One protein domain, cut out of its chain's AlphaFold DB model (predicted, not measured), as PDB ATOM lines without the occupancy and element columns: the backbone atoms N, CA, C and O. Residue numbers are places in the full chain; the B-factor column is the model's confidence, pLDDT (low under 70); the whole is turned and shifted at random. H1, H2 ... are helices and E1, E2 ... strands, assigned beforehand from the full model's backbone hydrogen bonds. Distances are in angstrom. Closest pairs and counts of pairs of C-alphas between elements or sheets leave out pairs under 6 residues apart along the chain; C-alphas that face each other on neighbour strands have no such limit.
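AT A GLANCE: This is residues 57 to 119 of the 370 residues of the protein "DX domain-containing protein" of Caenorhabditis japonica (UniProt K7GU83). With little regular structure, this is one antiparallel hairpin, E1 and E2, set among long loops, with residues 57 to 69 on one side of it and the short helix H1 on the other. Of 63 printed residues, 18 are in named elements, in the order H1, E1, E2; the class is mixed. The whole is compact, with a radius of gyration of the C-alphas of 10.5 A and spans of 33 by 26 by 18 A.

HOW THE PARTS SIT: After residues 57 to 82 comes H1, residues 83 to 86, too short for an O i to N i+4 pair; its one O i to N i+3 pair is within range. Its Pro 83 is closest to Tyr 102 of E1, residues 99 to 105, with C-alphas 4.9 A apart. In the hairpin of E1 and E2, residues 112 to 118, look for N 102 and O 115, 2.8 A apart, within hydrogen-bond range.

IN THESE COORDINATES: Find C-alpha 83 at (-5.413, 17.563, 41.367); H1 spans 5.2 A. E1 runs 18.5 A, and E2 19.8 A to C-alpha 118 at (-14.687, 26.320, 48.188).

THE WHOLE: The printed part has no cut. The link from H1 to E1 is long. Residues 57 to 58 and 91 to 97 have pLDDT under 70.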
ATOM      1  N   PRO A  57     -16.443  23.977  25.533       51.94
ATOM      2  CA  PRO A  57     -16.889  24.087  26.907       51.94
ATOM      3  C   PRO A  57     -16.443  22.819  27.624       51.94
ATOM      4  O   PRO A  57     -16.874  21.711  27.303       51.94
ATOM      5  N   LEU A  58     -15.508  23.002  28.546       66.50
ATOM      6  CA  LEU A  58     -15.093  21.978  29.479       66.50
ATOM      7  C   LEU A  58     -16.355  21.501  30.205       66.50
ATOM      8  O   LEU A  58     -17.240  22.293  30.532       66.50
ATOM      9  N   PHE A  59     -16.483  20.188  30.331       79.75
ATOM     10  CA  PHE A  59     -17.667  19.501  30.840       79.75
ATOM     11  C   PHE A  59     -18.103  20.050  32.214       79.75
ATOM     12  O   PHE A  59     -17.339  20.700  32.936       79.75
ATOM     13  N   ARG A  60     -19.377  19.830  32.559       88.25
ATOM     14  CA  ARG A  60     -19.952  20.369  33.796       88.25
ATOM     15  C   ARG A  60     -19.267  19.769  35.020       88.25
ATOM     16  O   ARG A  60     -19.147  18.552  35.125       88.25
ATOM     17  N   CYS A  61     -18.878  20.630  35.954       89.38
ATOM     18  CA  CYS A  61     -18.471  20.183  37.277       89.38
ATOM     19  C   CYS A  61     -19.687  19.619  38.029       89.38
ATOM     20  O   CYS A  61     -20.820  20.058  37.790       89.38
ATOM     21  N   PRO A  62     -19.474  18.673  38.959       89.56
ATOM     22  CA  PRO A  62     -20.537  18.210  39.841       89.56
ATOM     23  C   PRO A  62     -21.160  19.359  40.653       89.56
ATOM     24  O   PRO A  62     -20.585  20.439  40.803       89.56
ATOM     25  N   GLN A  63     -22.347  19.126  41.214       88.31
ATOM     26  CA  GLN A  63     -22.965  20.101  42.118       88.31
ATOM     27  C   GLN A  63     -22.091  20.321  43.366       88.31
ATOM     28  O   GLN A  63     -21.489  19.383  43.881       88.31
ATOM     29  N   GLY A  64     -22.033  21.566  43.850       81.88
ATOM     30  CA  GLY A  64     -21.222  21.963  45.012       81.88
ATOM     31  C   GLY A  64     -19.821  22.486  44.675       81.88
ATOM     32  O   GLY A  64     -19.143  23.009  45.556       81.88
ATOM     33  N   PHE A  65     -19.402  22.404  43.411       86.50
ATOM     34  CA  PHE A  65     -18.187  23.057  42.935       86.50
ATOM     35  C   PHE A  65     -18.427  24.547  42.676       86.50
ATOM     36  O   PHE A  65     -19.524  24.972  42.315       86.50
ATOM     37  N   PHE A  66     -17.377  25.342  42.869       84.81
ATOM     38  CA  PHE A  66     -17.393  26.798  42.780       84.81
ATOM     39  C   PHE A  66     -17.871  27.300  41.408       84.81
ATOM     40  O   PHE A  66     -18.607  28.280  41.339       84.81
ATOM     41  N   ASN A  67     -17.513  26.599  40.326       84.75
ATOM     42  CA  ASN A  67     -18.018  26.874  38.983       84.75
ATOM     43  C   ASN A  67     -18.805  25.697  38.429       84.75
ATOM     44  O   ASN A  67     -18.503  24.539  38.700       84.75
ATOM     45  N   GLN A  68     -19.765  26.015  37.563       88.50
ATOM     46  CA  GLN A  68     -20.571  25.021  36.862       88.50
ATOM     47  C   GLN A  68     -19.777  24.234  35.805       88.50
ATOM     48  O   GLN A  68     -20.184  23.135  35.439       88.50
ATOM     49  N   TYR A  69     -18.664  24.775  35.311       89.19
ATOM     50  CA  TYR A  69     -17.860  24.196  34.234       89.19
ATOM     51  C   TYR A  69     -16.393  24.111  34.654       89.19
ATOM     52  O   TYR A  69     -15.896  25.015  35.333       89.19
ATOM     53  N   ALA A  70     -15.720  23.027  34.261       88.88
ATOM     54  CA  ALA A  70     -14.305  22.830  34.563       88.88
ATOM     55  C   ALA A  70     -13.427  23.878  33.845       88.88
ATOM     56  O   ALA A  70     -13.825  24.450  32.832       88.88
ATOM     57  N   SER A  71     -12.229  24.149  34.365       89.12
ATOM     58  CA  SER A  71     -11.185  24.920  33.677       89.12
ATOM     59  C   SER A  71     -10.100  23.998  33.119       89.12
ATOM     60  O   SER A  71     -10.013  22.831  33.497       89.12
ATOM     61  N   SER A  72      -9.273  24.498  32.201       87.12
ATOM     62  CA  SER A  72      -8.150  23.717  31.674       87.12
ATOM     63  C   SER A  72      -7.117  23.433  32.768       87.12
ATOM     64  O   SER A  72      -6.850  24.303  33.600       87.12
ATOM     65  N   GLY A  73      -6.546  22.228  32.743       85.69
ATOM     66  CA  GLY A  73      -5.385  21.839  33.542       85.69
ATOM     67  C   GLY A  73      -4.060  22.339  32.956       85.69
ATOM     68  O   GLY A  73      -4.032  22.998  31.911       85.69
ATOM     69  N   ASN A  74      -2.958  22.049  33.653       84.81
ATOM     70  CA  ASN A  74      -1.619  22.558  33.331       84.81
ATOM     71  C   ASN A  74      -0.864  21.696  32.308       84.81
ATOM     72  O   ASN A  74       0.253  22.034  31.919       84.81
ATOM     73  N   GLN A  75      -1.433  20.567  31.883       86.94
ATOM     74  CA  GLN A  75      -0.783  19.729  30.883       86.94
ATOM     75  C   GLN A  75      -0.787  20.391  29.496       86.94
ATOM     76  O   GLN A  75      -1.534  21.339  29.228       86.94
ATOM     77  N   GLN A  76       0.053  19.880  28.590       80.94
ATOM     78  CA  GLN A  76       0.242  20.444  27.246       80.94
ATOM     79  C   GLN A  76      -1.074  20.541  26.452       80.94
ATOM     80  O   GLN A  76      -1.283  21.528  25.743       80.94
ATOM     81  N   ASP A  77      -2.013  19.623  26.694       82.31
ATOM     82  CA  ASP A  77      -3.331  19.589  26.046       82.31
ATOM     83  C   ASP A  77      -4.440  20.307  26.839       82.31
ATOM     84  O   ASP A  77      -5.600  20.329  26.432       82.31
ATOM     85  N   GLY A  78      -4.102  20.935  27.972       82.81
ATOM     86  CA  GLY A  78      -5.072  21.575  28.867       82.81
ATOM     87  C   GLY A  78      -5.900  20.587  29.695       82.81
ATOM     88  O   GLY A  78      -6.931  20.978  30.244       82.81
ATOM     89  N   MET A  79      -5.455  19.333  29.769       89.19
ATOM     90  CA  MET A  79      -6.009  18.260  30.596       89.19
ATOM     91  C   MET A  79      -5.334  18.212  31.977       89.19
ATOM     92  O   MET A  79      -4.356  18.920  32.236       89.19
ATOM     93  N   CYS A  80      -5.887  17.397  32.867       90.31
ATOM     94  CA  CYS A  80      -5.301  17.019  34.149       90.31
ATOM     95  C   CYS A  80      -5.336  15.490  34.316       90.31
ATOM     96  O   CYS A  80      -6.305  14.852  33.907       90.31
ATOM     97  N   ASP A  81      -4.324  14.912  34.951       90.50
ATOM     98  CA  ASP A  81      -4.343  13.512  35.397       90.50
ATOM     99  C   ASP A  81      -4.594  13.417  36.907       90.50
ATOM    100  O   ASP A  81      -5.120  12.420  37.407       90.50
ATOM    101  N   GLY A  82      -4.276  14.492  37.631       87.94
ATOM    102  CA  GLY A  82      -4.470  14.611  39.070       87.94
ATOM    103  C   GLY A  82      -4.769  16.045  39.524       87.94
ATOM    104  O   GLY A  82      -4.689  16.993  38.739       87.94
ATOM    105  N   PRO A  83      -5.149  16.238  40.798       84.69
ATOM    106  CA  PRO A  83      -5.413  17.563  41.367       84.69
ATOM    107  C   PRO A  83      -4.182  18.488  41.342       84.69
ATOM    108  O   PRO A  83      -4.326  19.709  41.307       84.69
ATOM    109  N   GLU A  84      -2.971  17.934  41.326       86.00
ATOM    110  CA  GLU A  84      -1.714  18.663  41.167       86.00
ATOM    111  C   GLU A  84      -1.623  19.417  39.835       86.00
ATOM    112  O   GLU A  84      -1.142  20.551  39.811       86.00
ATOM    113  N   ASP A  85      -2.189  18.852  38.765       88.31
ATOM    114  CA  ASP A  85      -2.265  19.470  37.438       88.31
ATOM    115  C   ASP A  85      -3.305  20.587  37.366       88.31
ATOM    116  O   ASP A  85      -3.528  21.142  36.294       88.31
ATOM    117  N   CYS A  86      -3.962  20.901  38.483       86.38
ATOM    118  CA  CYS A  86      -4.954  21.957  38.631       86.38
ATOM    119  C   CYS A  86      -4.500  23.065  39.597       86.38
ATOM    120  O   CYS A  86      -5.218  24.054  39.796       86.38
ATOM    121  N   LEU A  87      -3.312  22.917  40.197       81.00
ATOM    122  CA  LEU A  87      -2.702  23.910  41.077       81.00
ATOM    123  C   LEU A  87      -2.122  25.078  40.264       81.00
ATOM    124  O   LEU A  87      -1.488  24.878  39.234       81.00
ATOM    125  N   ASN A  88      -2.268  26.308  40.772       75.81
ATOM    126  CA  ASN A  88      -1.731  27.545  40.174       75.81
ATOM    127  C   ASN A  88      -2.260  27.893  38.768       75.81
ATOM    128  O   ASN A  88      -1.574  28.559  37.997       75.81
ATOM    129  N   ILE A  89      -3.488  27.491  38.445       71.06
ATOM    130  CA  ILE A  89      -4.161  27.796  37.171       71.06
ATOM    131  C   ILE A  89      -5.591  28.245  37.435       71.06
ATOM    132  O   ILE A  89      -6.193  27.873  38.443       71.06
ATOM    133  N   GLY A  90      -6.127  29.069  36.533       70.88
ATOM    134  CA  GLY A  90      -7.483  29.599  36.647       70.88
ATOM    135  C   GLY A  90      -7.732  30.238  38.015       70.88
ATOM    136  O   GLY A  90      -6.973  31.097  38.463       70.88
ATOM    137  N   TYR A  91      -8.774  29.773  38.703       64.75
ATOM    138  CA  TYR A  91      -9.181  30.299  40.006       64.75
ATOM    139  C   TYR A  91      -8.221  29.945  41.150       64.75
ATOM    140  O   TYR A  91      -8.210  30.646  42.157       64.75
ATOM    141  N   ALA A  92      -7.369  28.925  41.002       60.47
ATOM    142  CA  ALA A  92      -6.335  28.620  41.996       60.47
ATOM    143  C   ALA A  92      -5.178  29.640  41.996       60.47
ATOM    144  O   ALA A  92      -4.398  29.679  42.947       60.47
ATOM    145  N   ILE A  93      -5.055  30.475  40.952       61.03
ATOM    146  CA  ILE A  93      -4.128  31.623  40.938       61.03
ATOM    147  C   ILE A  93      -4.647  32.731  41.854       61.03
ATOM    148  O   ILE A  93      -3.859  33.456  42.470       61.03
ATOM    149  N   GLU A  94      -5.969  32.857  41.963       62.78
ATOM    150  CA  GLU A  94      -6.615  33.840  42.814       62.78
ATOM    151  C   GLU A  94      -6.485  33.404  44.281       62.78
ATOM    152  O   GLU A  94      -7.396  32.858  44.894       62.78
ATOM    153  N   LYS A  95      -5.306  33.660  44.864       56.72
ATOM    154  CA  LYS A  95      -4.952  33.330  46.259       56.72
ATOM    155  C   LYS A  95      -5.923  33.896  47.303       56.72
ATOM    156  O   LYS A  95      -5.814  33.547  48.474       56.72
ATOM    157  N   SER A  96      -6.828  34.790  46.904       54.50
ATOM    158  CA  SER A  96      -7.893  35.328  47.748       54.50
ATOM    159  C   SER A  96      -8.983  34.296  48.054       54.50
ATOM    160  O   SER A  96      -9.646  34.419  49.083       54.50
ATOM    161  N   ARG A  97      -9.171  33.275  47.204       64.19
ATOM    162  CA  ARG A  97     -10.198  32.239  47.377       64.19
ATOM    163  C   ARG A  97      -9.563  30.886  47.689       64.19
ATOM    164  O   ARG A  97      -8.643  30.425  47.020       64.19
ATOM    165  N   ARG A  98     -10.064  30.239  48.742       70.88
ATOM    166  CA  ARG A  98      -9.523  28.986  49.287       70.88
ATOM    167  C   ARG A  98     -10.123  27.796  48.555       70.88
ATOM    168  O   ARG A  98     -11.017  27.127  49.062       70.88
ATOM    169  N   LEU A  99      -9.649  27.565  47.343       81.12
ATOM    170  CA  LEU A  99     -10.198  26.565  46.440       81.12
ATOM    171  C   LEU A  99      -9.365  25.279  46.451       81.12
ATOM    172  O   LEU A  99      -8.162  25.335  46.211       81.12
ATOM    173  N   ASP A 100     -10.003  24.134  46.698       82.00
ATOM    174  CA  ASP A 100      -9.361  22.821  46.569       82.00
ATOM    175  C   ASP A 100      -9.592  22.262  45.159       82.00
ATOM    176  O   ASP A 100     -10.753  22.165  44.735       82.00
ATOM    177  N   PRO A 101      -8.523  21.975  44.393       87.19
ATOM    178  CA  PRO A 101      -8.657  21.460  43.043       87.19
ATOM    179  C   PRO A 101      -9.058  19.988  43.017       87.19
ATOM    180  O   PRO A 101      -8.528  19.151  43.741       87.19
ATOM    181  N   TYR A 102      -9.920  19.661  42.066       88.88
ATOM    182  CA  TYR A 102     -10.255  18.305  41.673       88.88
ATOM    183  C   TYR A 102     -10.056  18.176  40.174       88.88
ATOM    184  O   TYR A 102     -10.625  18.950  39.401       88.88
ATOM    185  N   CYS A 103      -9.295  17.166  39.770       90.50
ATOM    186  CA  CYS A 103      -9.318  16.732  38.390       90.50
ATOM    187  C   CYS A 103     -10.553  15.858  38.169       90.50
ATOM    188  O   CYS A 103     -10.758  14.863  38.865       90.50
ATOM    189  N   VAL A 104     -11.404  16.266  37.237       91.31
ATOM    190  CA  VAL A 104     -12.631  15.559  36.878       91.31
ATOM    191  C   VAL A 104     -12.490  15.073  35.442       91.31
ATOM    192  O   VAL A 104     -11.891  15.751  34.611       91.31
ATOM    193  N   PHE A 105     -13.041  13.897  35.154       90.12
ATOM    194  CA  PHE A 105     -13.020  13.287  33.830       90.12
ATOM    195  C   PHE A 105     -14.419  13.325  33.215       90.12
ATOM    196  O   PHE A 105     -15.426  13.172  33.907       90.12
ATOM    197  N   SER A 106     -14.479  13.523  31.901       87.44
ATOM    198  CA  SER A 106     -15.696  13.324  31.111       87.44
ATOM    199  C   SER A 106     -16.173  11.867  31.181       87.44
ATOM    200  O   SER A 106     -15.379  10.968  31.441       87.44
ATOM    201  N   GLU A 107     -17.450  11.619  30.879       85.75
ATOM    202  CA  GLU A 107     -18.050  10.270  30.907       85.75
ATOM    203  C   GLU A 107     -17.292   9.251  30.042       85.75
ATOM    204  O   GLU A 107     -17.171   8.087  30.408       85.75
ATOM    205  N   ASN A 108     -16.716   9.707  28.926       85.62
ATOM    206  CA  ASN A 108     -15.945   8.866  28.009       85.62
ATOM    207  C   ASN A 108     -14.455   8.768  28.383       85.62
ATOM    208  O   ASN A 108     -13.692   8.168  27.634       85.62
ATOM    209  N   LEU A 109     -14.020   9.407  29.477       85.81
ATOM    210  CA  LEU A 109     -12.629   9.487  29.956       85.81
ATOM    211  C   LEU A 109     -11.619  10.116  28.974       85.81
ATOM    212  O   LEU A 109     -10.435  10.187  29.275       85.81
ATOM    213  N   LEU A 110     -12.073  10.618  27.822       85.62
ATOM    214  CA  LEU A 110     -11.222  11.211  26.779       85.62
ATOM    215  C   LEU A 110     -10.782  12.648  27.080       85.62
ATOM    216  O   LEU A 110      -9.883  13.166  26.430       85.62
ATOM    217  N   TYR A 111     -11.465  13.308  28.009       87.25
ATOM    218  CA  TYR A 111     -11.200  14.686  28.396       87.25
ATOM    219  C   TYR A 111     -11.235  14.801  29.910       87.25
ATOM    220  O   TYR A 111     -12.114  14.217  30.553       87.25
ATOM    221  N   SER A 112     -10.334  15.607  30.452       91.06
ATOM    222  CA  SER A 112     -10.296  15.976  31.860       91.06
ATOM    223  C   SER A 112     -10.090  17.479  32.027       91.06
ATOM    224  O   SER A 112      -9.833  18.213  31.070       91.06
ATOM    225  N   GLY A 113     -10.302  17.955  33.244       91.25
ATOM    226  CA  GLY A 113     -10.366  19.371  33.555       91.25
ATOM    227  C   GLY A 113     -10.521  19.613  35.047       91.25
ATOM    228  O   GLY A 113     -10.892  18.728  35.818       91.25
ATOM    229  N   CYS A 114     -10.226  20.841  35.443       90.75
ATOM    230  CA  CYS A 114     -10.100  21.244  36.829       90.75
ATOM    231  C   CYS A 114     -11.398  21.856  37.345       90.75
ATOM    232  O   CYS A 114     -11.849  22.901  36.875       90.75
ATOM    233  N   CYS A 115     -11.982  21.219  38.348       90.44
ATOM    234  CA  CYS A 115     -13.065  21.770  39.143       90.44
ATOM    235  C   CYS A 115     -12.515  22.207  40.502       90.44
ATOM    236  O   CYS A 115     -11.562  21.629  41.014       90.44
ATOM    237  N   TYR A 116     -13.118  23.226  41.104       87.62
ATOM    238  CA  TYR A 116     -12.657  23.778  42.377       87.62
ATOM    239  C   TYR A 116     -13.784  23.778  43.396       87.62
ATOM    240  O   TYR A 116     -14.883  24.215  43.063       87.62
ATOM    241  N   ILE A 117     -13.537  23.315  44.617       86.12
ATOM    242  CA  ILE A 117     -14.501  23.422  45.721       86.12
ATOM    243  C   ILE A 117     -14.054  24.505  46.695       86.12
ATOM    244  O   ILE A 117     -12.866  24.628  46.995       86.12
ATOM    245  N   ASP A 118     -14.998  25.308  47.183       83.50
ATOM    246  CA  ASP A 118     -14.687  26.320  48.188       83.50
ATOM    247  C   ASP A 118     -14.495  25.675  49.565       83.50
ATOM    248  O   ASP A 118     -15.424  25.144  50.172       83.50
ATOM    249  N   THR A 119     -13.262  25.739  50.059       79.94
ATOM    250  CA  THR A 119     -12.853  25.227  51.373       79.94
ATOM    251  C   THR A 119     -12.810  26.308  52.444       79.94
ATOM    252  O   THR A 119     -12.367  26.050  53.566       79.94
TER     253      THR A 119